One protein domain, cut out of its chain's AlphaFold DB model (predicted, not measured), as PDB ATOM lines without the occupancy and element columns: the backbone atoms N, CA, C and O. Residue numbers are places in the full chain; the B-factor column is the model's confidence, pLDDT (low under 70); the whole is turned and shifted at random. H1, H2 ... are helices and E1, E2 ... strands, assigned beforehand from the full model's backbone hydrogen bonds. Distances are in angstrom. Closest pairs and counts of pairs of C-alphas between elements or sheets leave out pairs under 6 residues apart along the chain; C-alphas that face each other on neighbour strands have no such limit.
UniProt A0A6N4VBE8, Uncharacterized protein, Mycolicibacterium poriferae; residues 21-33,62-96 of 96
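AT A GLANCE: This is residues 21 to 33 and 62 to 96 of the 96 residues of an uncharacterized protein of Mycolicibacterium poriferae (UniProt A0A6N4VBE8). A short pair of parallel strands, E2 and E3, lies near the middle of a small, sparsely built domain; helix H2 starts directly off the end of E2, and from its far end residues 79 to 88 loop back to E3. Helix H1 lies near E2 and brings its first residue close to the last residue of H2, while the short strand E1 lies far out at one end, apart from the other named elements. The printed part has 48 residues, with two named helices and three named strands in the order H1, E1, E2, H2, E3; the sheet order is E2, E3, parallel, and the class is mixed, helices and strands. The whole is compact, with a radius of gyration of the C-alphas of 10.9 A, and the C-alphas span 34 by 27 by 17 A.

IN THESE COORDINATES: E2 is residues 69 to 71, 7.0 A from first to last C-alpha, and begins at C-alpha 69 at (13.641, -31.788, -5.410). E3 is residues 89 to 91 and ends at C-alpha 91 at (19.892, -33.378, -7.777). H2 is residues 72 to 78, 9.9 A long. H1 is residues 22 to 31, 14.4 A long, and begins at C-alpha 22 at (7.226, -44.617, -5.712). E1 is residues 62 to 64, 7.1 A long.

HOW THE PARTS SIT: E2 and E3 are parallel neighbours, with 38 degrees between their directions. The C-alphas of Thr 69 and Thr 89 face each other at 4.7 A. N 70 and O 89 are within hydrogen-bond range at 3.0 A, as are N 91 and O 70 at 3.0 A. E2, H2 and E3 form a strand-helix-strand unit, two parallel neighbour strands with a helix between them along the chain, and its crossover is right-handed. The closest C-alphas of H2 and E3 are those of Gln 72 and Ile 90, 6.4 A apart. H1 and E2 are near each other, with 5 pairs of C-alphas within 10 A. H1 and H2 are close but not clearly touching; their closest C-alphas are those of Arg 22 and Ala 78, 4.7 A apart. Their lines stand at a steep tilt of 63 degrees, opposite ways. H1 and E3 are apart. E1 pairs with no named strand. In H1 and H2 every O i to N i+4 pair is within hydrogen-bond range.

THE WHOLE: The two C-alphas farthest apart are those of Ser 62 and Glu 94, 34.6 A. Residues 34 to 61 are not printed, and C-alphas 33 and 62 are 12.3 A apart across this cut, which lies in the link from H1 to E1. Of the links that are printed whole, E1 to E2 and E2 to H2 are tight and H2 to E3, with 10 residues, is short. The mean pLDDT of the printed part is 90.6; residues 93 to 96, the last of the chain, are under 70.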
ATOM      1  N   THR A  21       8.455 -43.307  -1.131       95.31
ATOM      2  CA  THR A  21       7.878 -44.376  -1.951       95.31
ATOM      3  C   THR A  21       7.680 -43.908  -3.389       95.31
ATOM      4  O   THR A  21       7.564 -42.712  -3.677       95.31
ATOM      5  N   ARG A  22       7.558 -44.872  -4.307       97.25
ATOM      6  CA  ARG A  22       7.226 -44.617  -5.712       97.25
ATOM      7  C   ARG A  22       5.971 -43.756  -5.863       97.25
ATOM      8  O   ARG A  22       5.961 -42.801  -6.633       97.25
ATOM      9  N   GLU A  23       4.923 -44.074  -5.114       97.69
ATOM     10  CA  GLU A  23       3.641 -43.371  -5.159       97.69
ATOM     11  C   GLU A  23       3.779 -41.928  -4.672       97.69
ATOM     12  O   GLU A  23       3.189 -41.025  -5.263       97.69
ATOM     13  N   GLN A  24       4.589 -41.693  -3.635       95.75
ATOM     14  CA  GLN A  24       4.865 -40.346  -3.136       95.75
ATOM     15  C   GLN A  24       5.594 -39.504  -4.184       95.75
ATOM     16  O   GLN A  24       5.202 -38.367  -4.437       95.75
ATOM     17  N   ILE A  25       6.612 -40.069  -4.834       96.88
ATOM     18  CA  ILE A  25       7.378 -39.387  -5.882       96.88
ATOM     19  C   ILE A  25       6.481 -39.046  -7.085       96.88
ATOM     20  O   ILE A  25       6.491 -37.913  -7.571       96.88
ATOM     21  N   LEU A  26       5.639 -39.985  -7.528       97.75
ATOM     22  CA  LEU A  26       4.687 -39.744  -8.617       97.75
ATOM     23  C   LEU A  26       3.634 -38.693  -8.247       97.75
ATOM     24  O   LEU A  26       3.287 -37.852  -9.080       97.75
ATOM     25  N   HIS A  27       3.148 -38.708  -7.006       95.81
ATOM     26  CA  HIS A  27       2.216 -37.700  -6.515       95.81
ATOM     27  C   HIS A  27       2.845 -36.302  -6.527       95.81
ATOM     28  O   HIS A  27       2.247 -35.368  -7.055       95.81
ATOM     29  N   LEU A  28       4.075 -36.159  -6.026       95.12
ATOM     30  CA  LEU A  28       4.808 -34.889  -6.050       95.12
ATOM     31  C   LEU A  28       4.969 -34.359  -7.478       95.12
ATOM     32  O   LEU A  28       4.670 -33.194  -7.735       95.12
ATOM     33  N   ASN A  29       5.360 -35.225  -8.416       96.75
ATOM     34  CA  ASN A  29       5.464 -34.871  -9.830       96.75
ATOM     35  C   ASN A  29       4.131 -34.327 -10.382       96.75
ATOM     36  O   ASN A  29       4.114 -33.321 -11.085       96.75
ATOM     37  N   GLN A  30       3.000 -34.949 -10.038       96.12
ATOM     38  CA  GLN A  30       1.676 -34.506 -10.491       96.12
ATOM     39  C   GLN A  30       1.236 -33.175  -9.867       96.12
ATOM     40  O   GLN A  30       0.601 -32.372 -10.552       96.12
ATOM     41  N   THR A  31       1.583 -32.934  -8.601       94.50
ATOM     42  CA  THR A  31       1.166 -31.741  -7.848       94.50
ATOM     43  C   THR A  31       1.939 -30.482  -8.262       94.50
ATOM     44  O   THR A  31       1.440 -29.368  -8.084       94.50
ATOM     45  N   ILE A  32       3.125 -30.606  -8.860       95.50
ATOM     46  CA  ILE A  32       3.860 -29.440  -9.375       95.50
ATOM     47  C   ILE A  32       3.037 -28.697 -10.431       95.50
ATOM     48  O   ILE A  32       2.482 -29.292 -11.361       95.50
ATOM     49  N   GLY A  33       2.975 -27.375 -10.276       93.12
ATOM     50  CA  GLY A  33       2.173 -26.471 -11.095       93.12
ATOM     51  C   GLY A  33       0.704 -26.379 -10.680       93.12
ATOM     52  O   GLY A  33      -0.048 -25.641 -11.316       93.12
ATOM     53  N   SER A  62      -4.044 -18.625  -1.752       95.12
ATOM     54  CA  SER A  62      -3.706 -19.582  -2.809       95.12
ATOM     55  C   SER A  62      -2.263 -19.365  -3.250       95.12
ATOM     56  O   SER A  62      -1.855 -18.228  -3.497       95.12
ATOM     57  N   ALA A  63      -1.505 -20.448  -3.368       93.50
ATOM     58  CA  ALA A  63      -0.148 -20.470  -3.899       93.50
ATOM     59  C   ALA A  63      -0.025 -21.557  -4.971       93.50
ATOM     60  O   ALA A  63      -0.838 -22.473  -5.028       93.50
ATOM     61  N   THR A  64       1.007 -21.493  -5.807       95.00
ATOM     62  CA  THR A  64       1.320 -22.569  -6.759       95.00
ATOM     63  C   THR A  64       2.519 -23.353  -6.254       95.00
ATOM     64  O   THR A  64       3.541 -22.754  -5.913       95.00
ATOM     65  N   LEU A  65       2.437 -24.687  -6.247       92.94
ATOM     66  CA  LEU A  65       3.608 -25.514  -5.956       92.94
ATOM     67  C   LEU A  65       4.594 -25.436  -7.133       92.94
ATOM     68  O   LEU A  65       4.363 -26.034  -8.182       92.94
ATOM     69  N   GLY A  66       5.671 -24.668  -6.964       91.19
ATOM     70  CA  GLY A  66       6.594 -24.336  -8.056       91.19
ATOM     71  C   GLY A  66       7.541 -25.466  -8.463       91.19
ATOM     72  O   GLY A  66       7.688 -25.735  -9.650       91.19
ATOM     73  N   SER A  67       8.192 -26.120  -7.500       91.56
ATOM     74  CA  SER A  67       9.118 -27.230  -7.754       91.56
ATOM     75  C   SER A  67       9.277 -28.099  -6.507       91.56
ATOM     76  O   SER A  67       9.004 -27.653  -5.390       91.56
ATOM     77  N   TRP A  68       9.738 -29.329  -6.708       93.56
ATOM     78  CA  TRP A  68      10.171 -30.230  -5.651       93.56
ATOM     79  C   TRP A  68      11.431 -30.969  -6.088       93.56
ATOM     80  O   TRP A  68      11.556 -31.364  -7.251       93.56
ATOM     81  N   THR A  69      12.350 -31.161  -5.147       93.75
ATOM     82  CA  THR A  69      13.641 -31.788  -5.410       93.75
ATOM     83  C   THR A  69      13.678 -33.218  -4.885       93.75
ATOM     84  O   THR A  69      13.264 -33.478  -3.755       93.75
ATOM     85  N   VAL A  70      14.200 -34.134  -5.698       93.31
ATOM     86  CA  VAL A  70      14.505 -35.524  -5.323       93.31
ATOM     87  C   VAL A  70      15.934 -35.861  -5.733       93.31
ATOM     88  O   VAL A  70      16.477 -35.250  -6.655       93.31
ATOM     89  N   THR A  71      16.566 -36.811  -5.048       92.69
ATOM     90  CA  THR A  71      17.894 -37.289  -5.446       92.69
ATOM     91  C   THR A  71      17.791 -38.438  -6.442       92.69
ATOM     92  O   THR A  71      16.787 -39.153  -6.471       92.69
ATOM     93  N   GLN A  72      18.854 -38.684  -7.214       92.50
ATOM     94  CA  GLN A  72      18.924 -39.879  -8.064       92.50
ATOM     95  C   GLN A  72      18.749 -41.175  -7.248       92.50
ATOM     96  O   GLN A  72      18.052 -42.090  -7.674       92.50
ATOM     97  N   ALA A  73      19.287 -41.215  -6.024       90.88
ATOM     98  CA  ALA A  73      19.130 -42.359  -5.127       90.88
ATOM     99  C   ALA A  73      17.668 -42.597  -4.703       90.88
ATOM    100  O   ALA A  73      17.280 -43.746  -4.494       90.88
ATOM    101  N   ASP A  74      16.857 -41.539  -4.589       93.06
ATOM    102  CA  ASP A  74      15.424 -41.672  -4.299       93.06
ATOM    103  C   ASP A  74      14.680 -42.295  -5.488       93.06
ATOM    104  O   ASP A  74      13.808 -43.142  -5.291       93.06
ATOM    105  N   LEU A  75      15.048 -41.923  -6.721       94.81
ATOM    106  CA  LEU A  75      14.479 -42.514  -7.936       94.81
ATOM    107  C   LEU A  75      14.861 -43.989  -8.072       94.81
ATOM    108  O   LEU A  75      13.981 -44.830  -8.262       94.81
ATOM    109  N   ASP A  76      16.141 -44.313  -7.885       93.50
ATOM    110  CA  ASP A  76      16.646 -45.684  -7.969       93.50
ATOM    111  C   ASP A  76      15.974 -46.587  -6.921       93.50
ATOM    112  O   ASP A  76      15.525 -47.691  -7.237       93.50
ATOM    113  N   ALA A  77      15.836 -46.101  -5.681       92.88
ATOM    114  CA  ALA A  77      15.152 -46.820  -4.606       92.88
ATOM    115  C   ALA A  77      13.656 -47.043  -4.895       92.88
ATOM    116  O   ALA A  77      13.087 -48.052  -4.473       92.88
ATOM    117  N   ALA A  78      13.025 -46.125  -5.629       95.00
ATOM    118  CA  ALA A  78      11.629 -46.215  -6.044       95.00
ATOM    119  C   ALA A  78      11.415 -46.982  -7.365       95.00
ATOM    120  O   ALA A  78      10.265 -47.199  -7.762       95.00
ATOM    121  N   GLY A  79      12.491 -47.395  -8.046       95.81
ATOM    122  CA  GLY A  79      12.425 -48.016  -9.369       95.81
ATOM    123  C   GLY A  79      11.874 -47.074 -10.443       95.81
ATOM    124  O   GLY A  79      11.101 -47.509 -11.299       95.81
ATOM    125  N   LEU A  80      12.218 -45.789 -10.351       96.94
ATOM    126  CA  LEU A  80      11.832 -44.726 -11.275       96.94
ATOM    127  C   LEU A  80      13.060 -44.159 -11.989       96.94
ATOM    128  O   LEU A  80      14.188 -44.256 -11.517       96.94
ATOM    129  N   THR A  81      12.814 -43.520 -13.122       96.06
ATOM    130  CA  THR A  81      13.791 -42.760 -13.902       96.06
ATOM    131  C   THR A  81      13.359 -41.301 -14.007       96.06
ATOM    132  O   THR A  81      12.221 -40.954 -13.686       96.06
ATOM    133  N   ALA A  82      14.249 -40.430 -14.485       95.50
ATOM    134  CA  ALA A  82      13.919 -39.025 -14.724       95.50
ATOM    135  C   ALA A  82      12.721 -38.844 -15.677       95.50
ATOM    136  O   ALA A  82      11.902 -37.945 -15.483       95.50
ATOM    137  N   ASP A  83      12.584 -39.736 -16.661       97.12
ATOM    138  CA  ASP A  83      11.507 -39.700 -17.654       97.12
ATOM    139  C   ASP A  83      10.131 -40.001 -17.039       97.12
ATOM    140  O   ASP A  83       9.109 -39.518 -17.532       97.12
ATOM    141  N   ASP A  84      10.089 -40.747 -15.931       97.25
ATOM    142  CA  ASP A  84       8.848 -41.028 -15.203       97.25
ATOM    143  C   ASP A  84       8.331 -39.799 -14.433       97.25
ATOM    144  O   ASP A  84       7.147 -39.726 -14.082       97.25
ATOM    145  N   VAL A  85       9.203 -38.821 -14.157       97.12
ATOM    146  CA  VAL A  85       8.919 -37.657 -13.304       97.12
ATOM    147  C   VAL A  85       9.434 -36.328 -13.878       97.12
ATOM    148  O   VAL A  85      10.187 -35.603 -13.226       97.12
ATOM    149  N   PRO A  86       8.970 -35.929 -15.074       96.25
ATOM    150  CA  PRO A  86       9.541 -34.809 -15.826       96.25
ATOM    151  C   PRO A  86       9.344 -33.423 -15.186       96.25
ATOM    152  O   PRO A  86       9.862 -32.435 -15.702       96.25
ATOM    153  N   ARG A  87       8.556 -33.307 -14.109       96.25
ATOM    154  CA  ARG A  87       8.313 -32.037 -13.404       96.25
ATOM    155  C   ARG A  87       9.165 -31.879 -12.149       96.25
ATOM    156  O   ARG A  87       9.201 -30.784 -11.596       96.25
ATOM    157  N   LEU A  88       9.820 -32.943 -11.681       95.69
ATOM    158  CA  LEU A  88      10.697 -32.882 -10.515       95.69
ATOM    159  C   LEU A  88      12.066 -32.311 -10.887       95.69
ATOM    160  O   LEU A  88      12.566 -32.498 -11.993       95.69
ATOM    161  N   THR A  89      12.696 -31.641  -9.928       95.19
ATOM    162  CA  THR A  89      14.114 -31.288 -10.023       95.19
ATOM    163  C   THR A  89      14.938 -32.434  -9.450       95.19
ATOM    164  O   THR A  89      14.764 -32.797  -8.289       95.19
ATOM    165  N   ILE A  90      15.841 -32.995 -10.248       94.31
ATOM    166  CA  ILE A  90      16.723 -34.082  -9.812       94.31
ATOM    167  C   ILE A  90      18.072 -33.478  -9.438       94.31
ATOM    168  O   ILE A  90      18.643 -32.722 -10.223       94.31
ATOM    169  N   ILE A  91      18.560 -33.789  -8.239       91.25
ATOM    170  CA  ILE A  91      19.892 -33.378  -7.777       91.25
ATOM    171  C   ILE A  91      20.767 -34.596  -7.498       91.25
ATOM    172  O   ILE A  91      20.296 -35.627  -7.007       91.25
ATOM    173  N   ASP A  92      22.061 -34.451  -7.753       81.50
ATOM    174  CA  ASP A  92      23.047 -35.417  -7.292       81.50
ATOM    175  C   ASP A  92      23.394 -35.178  -5.824       81.50
ATOM    176  O   ASP A  92      23.350 -34.060  -5.308       81.50
ATOM    177  N   ARG A  93      23.742 -36.262  -5.125       64.31
ATOM    178  CA  ARG A  93      24.129 -36.212  -3.707       64.31
ATOM    179  C   ARG A  93      25.504 -35.559  -3.490       64.31
ATOM    180  O   ARG A  93      25.871 -35.302  -2.345       64.31
ATOM    181  N   GLU A  94      26.253 -35.289  -4.558       50.34
ATOM    182  CA  GLU A  94      27.488 -34.508  -4.504       50.34
ATOM    183  C   GLU A  94      27.142 -33.016  -4.551       50.34
ATOM    184  O   GLU A  94      26.968 -32.414  -5.607       50.34
ATOM    185  N   GLY A  95      26.948 -32.457  -3.357       41.91
ATOM    186  CA  GLY A  95      26.557 -31.070  -3.155       41.91
ATOM    187  C   GLY A  95      27.586 -30.044  -3.633       41.91
ATOM    188  O   GLY A  95      28.792 -30.296  -3.673       41.91
ATOM    189  N   HIS A  96      27.066 -28.855  -3.922       31.34
ATOM    190  CA  HIS A  96      27.782 -27.601  -3.713       31.34
ATOM    191  C   HIS A  96      27.759 -27.219  -2.229       31.34
ATOM    192  O   HIS A  96      26.729 -27.494  -1.569       31.34
TER     193      HIS A  96